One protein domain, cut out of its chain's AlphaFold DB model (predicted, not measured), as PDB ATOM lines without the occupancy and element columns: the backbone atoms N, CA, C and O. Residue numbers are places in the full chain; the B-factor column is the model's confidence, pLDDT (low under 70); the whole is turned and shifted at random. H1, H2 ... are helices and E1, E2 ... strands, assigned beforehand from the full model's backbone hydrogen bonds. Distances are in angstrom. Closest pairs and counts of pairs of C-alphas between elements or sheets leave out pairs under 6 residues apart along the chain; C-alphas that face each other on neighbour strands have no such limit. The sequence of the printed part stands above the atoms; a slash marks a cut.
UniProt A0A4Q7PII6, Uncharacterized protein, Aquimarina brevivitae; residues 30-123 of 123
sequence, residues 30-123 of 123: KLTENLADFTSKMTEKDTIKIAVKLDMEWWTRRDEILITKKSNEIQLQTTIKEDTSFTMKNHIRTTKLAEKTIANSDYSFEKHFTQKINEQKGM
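What this domain is: This is residues 30 to 123 of the 123 residues of an uncharacterized protein of Aquimarina brevivitae (UniProt A0A4Q7PII6). A long, twisted sheet of three long strands, E1, E2 and E3, side by side, has two short strands, E4 and E5, one after the other along the far side of E3. From the end of the sheet where E5 ends, H3 runs off at an angle, and sheet and helix together form a V, with the short helices H1 and H2 near the corner. The printed part has 94 residues, with three named helices and five named strands; along the chain H1 and H2 come first, then the five strands, then H3; the class is mixed, helices and strands, and the sheet is branched, with the antiparallel neighbour pairs E1 and E2, E2 and E3, E3 and E4, and E3 and E5. The whole is loose, with a radius of gyration of the C-alphas of 16.4 A, and flat, spanning 46 by 37 by 20 A.

Where its parts are: H1 is residues 31 to 34, beginning at C-alpha 31 (194.745, 234.108, 152.664), and H2 is residues 38 to 41. E1, residues 47 to 56, is 29.1 A long, E2, residues 59 to 70, 35.9 A, and E3, residues 73 to 83, 33.1 A. E4, residues 93 to 96, and E5, residues 100 to 103, are each 10.1 A long. H3, residues 108 to 121, measures 20.3 A and ends at C-alpha 121 (180.289, 239.578, 142.913).

How they stand to each other: E1 to E4 form a meander, each strand the antiparallel neighbour of the one before. In the hairpin E1 and E2, N 52 and O 63 are 2.9 A apart, within hydrogen-bond range; in the hairpin E2 and E3, N 64 and O 79 are 2.8 A apart. E2 lies on one side of E3, and E4 and E5 on the other side. E4 pairs with residues 79 to 82 of E3, with N 80 and O 95 at 2.8 A, and E5 with residues 73 to 76, with N 76 and O 100 at 2.8 A. E4 and E5 are apart. H2 only grazes the sheet with residues 38 to 40. H2 is close to H3 but not clearly touching, the closest C-alphas being those of Phe 38 and Glu 110, 7.3 A apart. H1 is not on the sheet; H3 is not on it, but only just, with 4 pairs of C-alphas within 10 A. In H3, 9 of 10 O i to N i+4 pairs are within hydrogen-bond range; H1 and H2 are too short for such a pair.

The domain as a whole: The C-alphas of Thr 87 and Ser 105 are the two farthest apart, at 47.8 A. The printed part has no cut and no long link. Residues 118 to 123, of which 118 to 121 belong to H3, stand free. The mean pLDDT of the printed part is 85.5, with residues 85 to 90 and 122 to 123 under 70.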
ATOM      1  N   LYS A  30     198.835 235.809 153.673       91.38
ATOM      2  CA  LYS A  30     197.536 236.212 154.216       91.38
ATOM      3  C   LYS A  30     196.425 235.790 153.272       91.38
ATOM      4  O   LYS A  30     196.104 236.494 152.321       91.38
ATOM      5  N   LEU A  31     195.779 234.661 153.551       85.62
ATOM      6  CA  LEU A  31     194.745 234.108 152.664       85.62
ATOM      7  C   LEU A  31     193.553 235.045 152.428       85.62
ATOM      8  O   LEU A  31     192.934 234.963 151.378       85.62
ATOM      9  N   THR A  32     193.249 235.964 153.346       85.62
ATOM     10  CA  THR A  32     192.206 236.986 153.143       85.62
ATOM     11  C   THR A  32     192.539 237.969 152.020       85.62
ATOM     12  O   THR A  32     191.633 238.487 151.378       85.62
ATOM     13  N   GLU A  33     193.826 238.228 151.784       87.12
ATOM     14  CA  GLU A  33     194.325 239.164 150.769       87.12
ATOM     15  C   GLU A  33     194.832 238.420 149.521       87.12
ATOM     16  O   GLU A  33     194.686 238.907 148.405       87.12
ATOM     17  N   ASN A  34     195.406 237.227 149.701       87.31
ATOM     18  CA  ASN A  34     196.134 236.481 148.672       87.31
ATOM     19  C   ASN A  34     195.364 235.271 148.125       87.31
ATOM     20  O   ASN A  34     195.962 234.430 147.468       87.31
ATOM     21  N   LEU A  35     194.060 235.115 148.400       82.50
ATOM     22  CA  LEU A  35     193.313 233.909 147.994       82.50
ATOM     23  C   LEU A  35     193.394 233.627 146.486       82.50
ATOM     24  O   LEU A  35     193.438 232.472 146.076       82.50
ATOM     25  N   ALA A  36     193.399 234.680 145.666       81.50
ATOM     26  CA  ALA A  36     193.393 234.565 144.211       81.50
ATOM     27  C   ALA A  36     194.764 234.220 143.606       81.50
ATOM     28  O   ALA A  36     194.810 233.808 142.453       81.50
ATOM     29  N   ASP A  37     195.863 234.397 144.341       84.69
ATOM     30  CA  ASP A  37     197.235 234.194 143.854       84.69
ATOM     31  C   ASP A  37     198.123 233.463 144.874       84.69
ATOM     32  O   ASP A  37     199.356 233.576 144.849       84.69
ATOM     33  N   PHE A  38     197.510 232.701 145.786       86.75
ATOM     34  CA  PHE A  38     198.192 232.227 146.984       86.75
ATOM     35  C   PHE A  38     199.400 231.346 146.660       86.75
ATOM     36  O   PHE A  38     200.397 231.449 147.367       86.75
ATOM     37  N   THR A  39     199.391 230.529 145.595       86.56
ATOM     38  CA  THR A  39     200.557 229.680 145.282       86.56
ATOM     39  C   THR A  39     201.780 230.489 144.865       86.56
ATOM     40  O   THR A  39     202.908 230.020 145.033       86.56
ATOM     41  N   SER A  40     201.591 231.712 144.361       87.12
ATOM     42  CA  SER A  40     202.687 232.618 144.002       87.12
ATOM     43  C   SER A  40     203.327 233.247 145.238       87.12
ATOM     44  O   SER A  40     204.535 233.474 145.254       87.12
ATOM     45  N   LYS A  41     202.530 233.500 146.283       89.62
ATOM     46  CA  LYS A  41     202.977 234.079 147.562       89.62
ATOM     47  C   LYS A  41     203.460 233.034 148.561       89.62
ATOM     48  O   LYS A  41     204.294 233.329 149.407       89.62
ATOM     49  N   MET A  42     202.948 231.817 148.442       91.31
ATOM     50  CA  MET A  42     203.299 230.691 149.286       91.31
ATOM     51  C   MET A  42     204.749 230.257 149.049       91.31
ATOM     52  O   MET A  42     205.208 230.097 147.911       91.31
ATOM     53  N   THR A  43     205.457 230.024 150.144       93.25
ATOM     54  CA  THR A  43     206.802 229.454 150.195       93.25
ATOM     55  C   THR A  43     206.743 227.967 150.550       93.25
ATOM     56  O   THR A  43     205.719 227.455 150.996       93.25
ATOM     57  N   GLU A  44     207.859 227.249 150.404       93.75
ATOM     58  CA  GLU A  44     207.939 225.828 150.791       93.75
ATOM     59  C   GLU A  44     207.808 225.588 152.306       93.75
ATOM     60  O   GLU A  44     207.635 224.453 152.746       93.75
ATOM     61  N   LYS A  45     207.899 226.647 153.120       93.31
ATOM     62  CA  LYS A  45     207.716 226.580 154.577       93.31
ATOM     63  C   LYS A  45     206.272 226.824 155.002       93.31
ATOM     64  O   LYS A  45     205.931 226.584 156.158       93.31
ATOM     65  N   ASP A  46     205.443 227.313 154.089       93.50
ATOM     66  CA  ASP A  46     204.047 227.591 154.362       93.50
ATOM     67  C   ASP A  46     203.211 226.318 154.275       93.50
ATOM     68  O   ASP A  46     203.491 225.384 153.524       93.50
ATOM     69  N   THR A  47     202.139 226.281 155.055       93.56
ATOM     70  CA  THR A  47     201.137 225.221 154.987       93.56
ATOM     71  C   THR A  47     199.772 225.854 155.145       93.56
ATOM     72  O   THR A  47     199.498 226.518 156.144       93.56
ATOM     73  N   ILE A  48     198.902 225.631 154.167       92.69
ATOM     74  CA  ILE A  48     197.509 226.054 154.251       92.69
ATOM     75  C   ILE A  48     196.699 224.858 154.726       92.69
ATOM     76  O   ILE A  48     196.786 223.771 154.158       92.69
ATOM     77  N   LYS A  49     195.891 225.065 155.765       94.31
ATOM     78  CA  LYS A  49     194.945 224.070 156.260       94.31
ATOM     79  C   LYS A  49     193.526 224.563 156.030       94.31
ATOM     80  O   LYS A  49     193.101 225.531 156.653       94.31
ATOM     81  N   ILE A  50     192.787 223.856 155.186       91.06
ATOM     82  CA  ILE A  50     191.349 224.047 155.011       91.06
ATOM     83  C   ILE A  50     190.655 222.939 155.796       91.06
ATOM     84  O   ILE A  50     190.996 221.769 155.642       91.06
ATOM     85  N   ALA A  51     189.714 223.298 156.663       93.88
ATOM     86  CA  ALA A  51     188.944 222.330 157.429       93.88
ATOM     87  C   ALA A  51     187.454 222.640 157.320       93.88
ATOM     88  O   ALA A  51     187.039 223.775 157.548       93.88
ATOM     89  N   VAL A  52     186.661 221.620 157.013       94.44
ATOM     90  CA  VAL A  52     185.200 221.696 156.988       94.44
ATOM     91  C   VAL A  52     184.674 220.743 158.042       94.44
ATOM     92  O   VAL A  52     185.089 219.587 158.098       94.44
ATOM     93  N   LYS A  53     183.786 221.238 158.905       92.62
ATOM     94  CA  LYS A  53     183.107 220.438 159.923       92.62
ATOM     95  C   LYS A  53     181.635 220.327 159.549       92.62
ATOM     96  O   LYS A  53     181.005 221.339 159.256       92.62
ATOM     97  N   LEU A  54     181.113 219.113 159.586       91.19
ATOM     98  CA  LEU A  54     179.703 218.807 159.442       91.19
ATOM     99  C   LEU A  54     179.247 218.068 160.697       91.19
ATOM    100  O   LEU A  54     179.786 217.012 161.027       91.19
ATOM    101  N   ASP A  55     178.267 218.645 161.383       88.56
ATOM    102  CA  ASP A  55     177.660 218.072 162.576       88.56
ATOM    103  C   ASP A  55     176.222 217.667 162.255       88.56
ATOM    104  O   ASP A  55     175.414 218.498 161.841       88.56
ATOM    105  N   MET A  56     175.915 216.387 162.439       86.00
ATOM    106  CA  MET A  56     174.582 215.810 162.302       86.00
ATOM    107  C   MET A  56     174.186 215.160 163.629       86.00
ATOM    108  O   MET A  56     175.036 214.866 164.465       86.00
ATOM    109  N   GLU A  57     172.892 214.897 163.814       81.00
ATOM    110  CA  GLU A  57     172.350 214.369 165.078       81.00
ATOM    111  C   GLU A  57     173.050 213.085 165.561       81.00
ATOM    112  O   GLU A  57     173.283 212.918 166.753       81.00
ATOM    113  N   TRP A  58     173.448 212.206 164.635       81.75
ATOM    114  CA  TRP A  58     174.012 210.885 164.951       81.75
ATOM    115  C   TRP A  58     175.463 210.691 164.513       81.75
ATOM    116  O   TRP A  58     176.017 209.603 164.682       81.75
ATOM    117  N   TRP A  59     176.077 211.709 163.910       85.06
ATOM    118  CA  TRP A  59     177.468 211.641 163.480       85.06
ATOM    119  C   TRP A  59     178.068 213.026 163.271       85.06
ATOM    120  O   TRP A  59     177.385 213.985 162.921       85.06
ATOM    121  N   THR A  60     179.382 213.119 163.425       88.88
ATOM    122  CA  THR A  60     180.149 214.313 163.066       88.88
ATOM    123  C   THR A  60     181.269 213.930 162.120       88.88
ATOM    124  O   THR A  60     181.831 212.834 162.197       88.88
ATOM    125  N   ARG A  61     181.602 214.835 161.207       91.62
ATOM    126  CA  ARG A  61     182.702 214.659 160.265       91.62
ATOM    127  C   ARG A  61     183.491 215.941 160.134       91.62
ATOM    128  O   ARG A  61     182.935 217.030 160.036       91.62
ATOM    129  N   ARG A  62     184.808 215.804 160.108       93.88
ATOM    130  CA  ARG A  62     185.745 216.870 159.804       93.88
ATOM    131  C   ARG A  62     186.653 216.425 158.672       93.88
ATOM    132  O   ARG A  62     187.466 215.522 158.854       93.88
ATOM    133  N   ASP A  63     186.564 217.134 157.562       95.38
ATOM    134  CA  ASP A  63     187.454 216.956 156.425       95.38
ATOM    135  C   ASP A  63     188.527 218.039 156.488       95.38
ATOM    136  O   ASP A  63     188.224 219.227 156.600       95.38
ATOM    137  N   GLU A  64     189.791 217.631 156.477       97.19
ATOM    138  CA  GLU A  64     190.955 218.510 156.511       97.19
ATOM    139  C   GLU A  64     191.762 218.319 155.227       97.19
ATOM    140  O   GLU A  64     192.166 217.202 154.908       97.19
ATOM    141  N   ILE A  65     192.036 219.407 154.513       95.38
ATOM    142  CA  ILE A  65     192.958 219.439 153.378       95.38
ATOM    143  C   ILE A  65     194.155 220.287 153.797       95.38
ATOM    144  O   ILE A  65     194.009 221.458 154.151       95.38
ATOM    145  N   LEU A  66     195.337 219.683 153.765       95.94
ATOM    146  CA  LEU A  66     196.610 220.382 153.859       95.94
ATOM    147  C   LEU A  66     197.146 220.614 152.454       95.94
ATOM    148  O   LEU A  66     197.196 219.689 151.643       95.94
ATOM    149  N   ILE A  67     197.542 221.851 152.196       93.56
ATOM    150  CA  ILE A  67     198.160 222.292 150.955       93.56
ATOM    151  C   ILE A  67     199.565 222.756 151.325       93.56
ATOM    152  O   ILE A  67     199.718 223.626 152.187       93.56
ATOM    153  N   THR A  68     200.576 222.171 150.693       94.56
ATOM    154  CA  THR A  68     201.988 222.560 150.811       94.56
ATOM    155  C   THR A  68     202.572 222.810 149.428       94.56
ATOM    156  O   THR A  68     202.065 222.304 148.424       94.56
ATOM    157  N   LYS A  69     203.639 223.608 149.363       92.06
ATOM    158  CA  LYS A  69     204.349 223.901 148.117       92.06
ATOM    159  C   LYS A  69     205.715 223.239 148.128       92.06
ATOM    160  O   LYS A  69     206.432 223.309 149.122       92.06
ATOM    161  N   LYS A  70     206.087 222.646 147.000       91.50
ATOM    162  CA  LYS A  70     207.440 222.161 146.746       91.50
ATOM    163  C   LYS A  70     207.853 222.615 145.356       91.50
ATOM    164  O   LYS A  70     207.358 222.109 144.356       91.50
ATOM    165  N   SER A  71     208.735 223.603 145.291       89.00
ATOM    166  CA  SER A  71     209.146 224.248 144.046       89.00
ATOM    167  C   SER A  71     207.927 224.740 143.240       89.00
ATOM    168  O   SER A  71     207.184 225.588 143.737       89.00
ATOM    169  N   ASN A  72     207.691 224.206 142.036       87.75
ATOM    170  CA  ASN A  72     206.532 224.542 141.194       87.75
ATOM    171  C   ASN A  72     205.361 223.555 141.346       87.75
ATOM    172  O   ASN A  72     204.468 223.516 140.502       87.75
ATOM    173  N   GLU A  73     205.354 222.750 142.403       90.50
ATOM    174  CA  GLU A  73     204.313 221.766 142.675       90.50
ATOM    175  C   GLU A  73     203.535 222.117 143.942       90.50
ATOM    176  O   GLU A  73     204.078 222.649 144.916       90.50
ATOM    177  N   ILE A  74     202.254 221.765 143.927       91.62
ATOM    178  CA  ILE A  74     201.361 221.815 145.075       91.62
ATOM    179  C   ILE A  74     201.052 220.391 145.505       91.62
ATOM    180  O   ILE A  74     200.619 219.563 144.704       91.62
ATOM    181  N   GLN A  75     201.267 220.111 146.782       93.31
ATOM    182  CA  GLN A  75     200.953 218.833 147.396       93.31
ATOM    183  C   GLN A  75     199.680 218.977 148.219       93.31
ATOM    184  O   GLN A  75     199.541 219.893 149.030       93.31
ATOM    185  N   LEU A  76     198.745 218.060 147.992       94.19
ATOM    186  CA  LEU A  76     197.463 217.993 148.669       94.19
ATOM    187  C   LEU A  76     197.414 216.736 149.525       94.19
ATOM    188  O   LEU A  76     197.497 215.615 149.018       94.19
ATOM    189  N   GLN A  77     197.203 216.921 150.820       96.75
ATOM    190  CA  GLN A  77     197.037 215.832 151.767       96.75
ATOM    191  C   GLN A  77     195.687 215.963 152.460       96.75
ATOM    192  O   GLN A  77     195.441 216.913 153.197       96.75
ATOM    193  N   THR A  78     194.809 214.988 152.228       97.00
ATOM    194  CA  THR A  78     193.450 215.002 152.778       97.00
ATOM    195  C   THR A  78     193.333 214.024 153.937       97.00
ATOM    196  O   THR A  78     193.761 212.873 153.841       97.00
ATOM    197  N   THR A  79     192.740 214.477 155.035       97.38
ATOM    198  CA  THR A  79     192.418 213.663 156.206       97.38
ATOM    199  C   THR A  79     190.940 213.809 156.529       97.38
ATOM    200  O   THR A  79     190.454 214.915 156.730       97.38
ATOM    201  N   ILE A  80     190.239 212.687 156.614       95.69
ATOM    202  CA  ILE A  80     188.839 212.597 157.021       95.69
ATOM    203  C   ILE A  80     188.814 212.120 158.472       95.69
ATOM    204  O   ILE A  80     189.472 211.138 158.816       95.69
ATOM    205  N   LYS A  81     188.079 212.819 159.333       93.69
ATOM    206  CA  LYS A  81     187.867 212.464 160.740       93.69
ATOM    207  C   LYS A  81     186.375 212.320 160.986       93.69
ATOM    208  O   LYS A  81     185.648 213.289 160.813       93.69
ATOM    209  N   GLU A  82     185.918 211.146 161.387       91.19
ATOM    210  CA  GLU A  82     184.493 210.832 161.532       91.19
ATOM    211  C   GLU A  82     184.220 210.231 162.911       91.19
ATOM    212  O   GLU A  82     184.935 209.328 163.339       91.19
ATOM    213  N   ASP A  83     183.178 210.700 163.592       86.94
ATOM    214  CA  ASP A  83     182.580 210.007 164.736       86.94
ATOM    215  C   ASP A  83     181.149 209.635 164.358       86.94
ATOM    216  O   ASP A  83     180.303 210.509 164.180       86.94
ATOM    217  N   THR A  84     180.896 208.339 164.194       76.19
ATOM    218  CA  THR A  84     179.580 207.775 163.860       76.19
ATOM    219  C   THR A  84     178.983 206.995 165.031       76.19
ATOM    220  O   THR A  84     178.099 206.158 164.838       76.19
ATOM    221  N   SER A  85     179.515 207.166 166.244       67.94
ATOM    222  CA  SER A  85     179.001 206.462 167.411       67.94
ATOM    223  C   SER A  85     177.693 207.108 167.883       67.94
ATOM    224  O   SER A  85     177.652 208.296 168.179       67.94
ATOM    225  N   PHE A  86     176.627 206.311 168.025       59.91
ATOM    226  CA  PHE A  86     175.314 206.753 168.539       59.91
ATOM    227  C   PHE A  86     175.398 207.459 169.905       59.91
ATOM    228  O   PHE A  86     174.548 208.260 170.267       59.91
ATOM    229  N   THR A  87     176.440 207.151 170.681       62.47
ATOM    230  CA  THR A  87     176.686 207.739 172.005       62.47
ATOM    231  C   THR A  87     177.660 208.923 171.977       62.47
ATOM    232  O   THR A  87     177.988 209.429 173.045       62.47
ATOM    233  N   MET A  88     178.149 209.331 170.794       59.75
ATOM    234  CA  MET A  88     179.218 210.323 170.605       59.75
ATOM    235  C   MET A  88     180.383 210.118 171.587       59.75
ATOM    236  O   MET A  88     180.898 211.053 172.196       59.75
ATOM    237  N   LYS A  89     180.783 208.857 171.798       59.91
ATOM    238  CA  LYS A  89     181.822 208.466 172.766       59.91
ATOM    239  C   LYS A  89     183.234 208.687 172.214       59.91
ATOM    240  O   LYS A  89     184.129 207.893 172.498       59.91
ATOM    241  N   ASN A  90     183.444 209.748 171.435       60.50
ATOM    242  CA  ASN A  90     184.746 210.244 170.981       60.50
ATOM    243  C   ASN A  90     185.621 209.227 170.223       60.50
ATOM    244  O   ASN A  90     186.848 209.346 170.223       60.50
ATOM    245  N   HIS A  91     185.031 208.229 169.561       72.81
ATOM    246  CA  HIS A  91     185.798 207.292 168.735       72.81
ATOM    247  C   HIS A  91     185.969 207.879 167.334       72.81
ATOM    248  O   HIS A  91     185.328 207.453 166.376       72.81
ATOM    249  N   ILE A  92     186.836 208.888 167.227       84.88
ATOM    250  CA  ILE A  92     187.123 209.550 165.956       84.88
ATOM    251  C   ILE A  92     187.931 208.597 165.071       84.88
ATOM    252  O   ILE A  92     189.134 208.399 165.267       84.88
ATOM    253  N   ARG A  93     187.289 208.043 164.043       89.31
ATOM    254  CA  ARG A  93     187.981 207.345 162.964       89.31
ATOM    255  C   ARG A  93     188.708 208.375 162.116       89.31
ATOM    256  O   ARG A  93     188.085 209.270 161.557       89.31
ATOM    257  N   THR A  94     190.024 208.232 162.000       93.50
ATOM    258  CA  THR A  94     190.846 209.084 161.135       93.50
ATOM    259  C   THR A  94     191.294 208.294 159.914       93.50
ATOM    260  O   THR A  94     191.922 207.245 160.042       93.50
ATOM    261  N   THR A  95     190.996 208.800 158.723       95.56
ATOM    262  CA  THR A  95     191.412 208.223 157.447       95.56
ATOM    263  C   THR A  95     192.214 209.253 156.673       95.56
ATOM    264  O   THR A  95     191.708 210.310 156.305       95.56
ATOM    265  N   LYS A  96     193.482 208.939 156.415       96.31
ATOM    266  CA  LYS A  96     194.351 209.744 155.560       96.31
ATOM    267  C   LYS A  96     194.247 209.219 154.131       96.31
ATOM    268  O   LYS A  96     194.501 208.040 153.899       96.31
ATOM    269  N   LEU A  97     193.846 210.073 153.194       95.75
ATOM    270  CA  LEU A  97     193.800 209.722 151.776       95.75
ATOM    271  C   LEU A  97     195.204 209.781 151.162       95.75
ATOM    272  O   LEU A  97     196.124 210.366 151.739       95.75
ATOM    273  N   ALA A  98     195.351 209.179 149.981       95.31
ATOM    274  CA  ALA A  98     196.579 209.279 149.206       95.31
ATOM    275  C   ALA A  98     196.916 210.750 148.920       95.31
ATOM    276  O   ALA A  98     196.040 211.549 148.577       95.31
ATOM    277  N   GLU A  99     198.189 211.095 149.077       94.88
ATOM    278  CA  GLU A  99     198.693 212.417 148.727       94.88
ATOM    279  C   GLU A  99     198.614 212.622 147.214       94.88
ATOM    280  O   GLU A  99     198.894 211.705 146.437       94.88
ATOM    281  N   LYS A 100     198.223 213.825 146.796       93.12
ATOM    282  CA  LYS A 100     198.149 214.198 145.386       93.12
ATOM    283  C   LYS A 100     199.053 215.389 145.120       93.12
ATOM    284  O   LYS A 100     198.859 216.450 145.704       93.12
ATOM    285  N   THR A 101     199.983 215.223 144.191       91.81
ATOM    286  CA  THR A 101     200.829 216.307 143.691       91.81
ATOM    287  C   THR A 101     200.242 216.857 142.399       91.81
ATOM    288  O   THR A 101     199.827 216.098 141.521       91.81
ATOM    289  N   ILE A 102     200.187 218.177 142.290       88.12
ATOM    290  CA  ILE A 102     199.692 218.899 141.123       88.12
ATOM    291  C   ILE A 102     200.782 219.875 140.691       88.12
ATOM    292  O   ILE A 102     201.255 220.678 141.494       88.12
ATOM    293  N   ALA A 103     201.180 219.812 139.422       87.31
ATOM    294  CA  ALA A 103     202.064 220.815 138.844       87.31
ATOM    295  C   ALA A 103     201.319 222.152 138.752       87.31
ATOM    296  O   ALA A 103     200.227 222.218 138.191       87.31
ATOM    297  N   ASN A 104     201.914 223.224 139.267       82.94
ATOM    298  CA  ASN A 104     201.329 224.561 139.237       82.94
ATOM    299  C   ASN A 104     201.724 225.335 137.970       82.94
ATOM    300  O   ASN A 104     202.087 226.508 138.021       82.94
ATOM    301  N   SER A 105     201.744 224.661 136.821       81.00
ATOM    302  CA  SER A 105     202.189 225.261 135.560       81.00
ATOM    303  C   SER A 105     201.152 226.197 134.941       81.00
ATOM    304  O   SER A 105     201.508 227.068 134.155       81.00
ATOM    305  N   ASP A 106     199.871 226.009 135.261       78.94
ATOM    306  CA  ASP A 106     198.752 226.712 134.628       78.94
ATOM    307  C   ASP A 106     197.897 227.536 135.601       78.94
ATOM    308  O   ASP A 106     196.894 228.120 135.168       78.94
ATOM    309  N   TYR A 107     198.277 227.587 136.885       76.25
ATOM    310  CA  TYR A 107     197.517 228.223 137.968       76.25
ATOM    311  C   TYR A 107     196.044 227.773 138.002       76.25
ATOM    312  O   TYR A 107     195.127 228.557 138.266       76.25
ATOM    313  N   SER A 108     195.776 226.509 137.652       73.88
ATOM    314  CA  SER A 108     194.420 225.935 137.627       73.88
ATOM    315  C   SER A 108     193.716 226.026 138.979       73.88
ATOM    316  O   SER A 108     192.496 226.198 139.032       73.88
ATOM    317  N   PHE A 109     194.480 225.957 140.068       74.88
ATOM    318  CA  PHE A 109     193.958 226.025 141.425       74.88
ATOM    319  C   PHE A 109     193.452 227.438 141.762       74.88
ATOM    320  O   PHE A 109     192.312 227.590 142.197       74.88
ATOM    321  N   GLU A 110     194.226 228.483 141.463       76.56
ATOM    322  CA  GLU A 110     193.820 229.892 141.583       76.56
ATOM    323  C   GLU A 110     192.591 230.202 140.745       76.56
ATOM    324  O   GLU A 110     191.636 230.799 141.240       76.56
ATOM    325  N   LYS A 111     192.602 229.766 139.478       78.31
ATOM    326  CA  LYS A 111     191.517 230.025 138.524       78.31
ATOM    327  C   LYS A 111     190.170 229.557 139.061       78.31
ATOM    328  O   LYS A 111     189.182 230.273 138.897       78.31
ATOM    329  N   HIS A 112     190.132 228.407 139.740       76.62
ATOM    330  CA  HIS A 112     188.919 227.911 140.385       76.62
ATOM    331  C   HIS A 112     188.372 228.907 141.423       76.62
ATOM    332  O   HIS A 112     187.185 229.242 141.395       76.62
ATOM    333  N   PHE A 113     189.229 229.428 142.307       74.88
ATOM    334  CA  PHE A 113     188.814 230.403 143.320       74.88
ATOM    335  C   PHE A 113     188.457 231.755 142.711       74.88
ATOM    336  O   PHE A 113     187.432 232.328 143.073       74.88
ATOM    337  N   THR A 114     189.243 232.257 141.756       77.44
ATOM    338  CA  THR A 114     188.951 233.523 141.069       77.44
ATOM    339  C   THR A 114     187.594 233.478 140.373       77.44
ATOM    340  O   THR A 114     186.815 234.422 140.501       77.44
ATOM    341  N   GLN A 115     187.270 232.374 139.692       80.19
ATOM    342  CA  GLN A 115     185.962 232.195 139.065       80.19
ATOM    343  C   GLN A 115     184.836 232.262 140.102       80.19
ATOM    344  O   GLN A 115     183.885 233.020 139.919       80.19
ATOM    345  N   LYS A 116     184.958 231.531 141.217       78.44
ATOM    346  CA  LYS A 116     183.937 231.518 142.277       78.44
ATOM    347  C   LYS A 116     183.747 232.880 142.939       78.44
ATOM    348  O   LYS A 116     182.615 233.275 143.202       78.44
ATOM    349  N   ILE A 117     184.832 233.623 143.159       78.75
ATOM    350  CA  ILE A 117     184.772 234.993 143.686       78.75
ATOM    351  C   ILE A 117     184.039 235.917 142.706       78.75
ATOM    352  O   ILE A 117     183.234 236.745 143.126       78.75
ATOM    353  N   ASN A 118     184.301 235.791 141.403       80.44
ATOM    354  CA  ASN A 118     183.643 236.610 140.386       80.44
ATOM    355  C   ASN A 118     182.147 236.283 140.259       80.44
ATOM    356  O   ASN A 118     181.343 237.204 140.161       80.44
ATOM    357  N   GLU A 119     181.768 235.001 140.332       82.12
ATOM    358  CA  GLU A 119     180.361 234.563 140.361       82.12
ATOM    359  C   GLU A 119     179.599 235.181 141.547       82.12
ATOM    360  O   GLU A 119     178.468 235.624 141.385       82.12
ATOM    361  N   GLN A 120     180.233 235.281 142.720       73.00
ATOM    362  CA  GLN A 120     179.626 235.887 143.912       73.00
ATOM    363  C   GLN A 120     179.497 237.415 143.850       73.00
ATOM    364  O   GLN A 120     178.647 237.965 144.536       73.00
ATOM    365  N   LYS A 121     180.334 238.109 143.068       73.50
ATOM    366  CA  LYS A 121     180.289 239.578 142.913       73.50
ATOM    367  C   LYS A 121     179.297 240.054 141.849       73.50
ATOM    368  O   LYS A 121     178.994 241.240 141.801       73.50
ATOM    369  N   GLY A 122     178.885 239.158 140.950       60.56
ATOM    370  CA  GLY A 122     177.896 239.429 139.905       60.56
ATOM    371  C   GLY A 122     176.443 239.191 140.335       60.56
ATOM    372  O   GLY A 122     175.547 239.425 139.526       60.56
ATOM    373  N   MET A 123     176.224 238.718 141.568       48.47
ATOM    374  CA  MET A 123     174.934 238.702 142.273       48.47
ATOM    375  C   MET A 123     174.845 239.895 143.222       48.47
ATOM    376  O   MET A 123     173.712 240.390 143.403       48.47
TER     377      MET A 123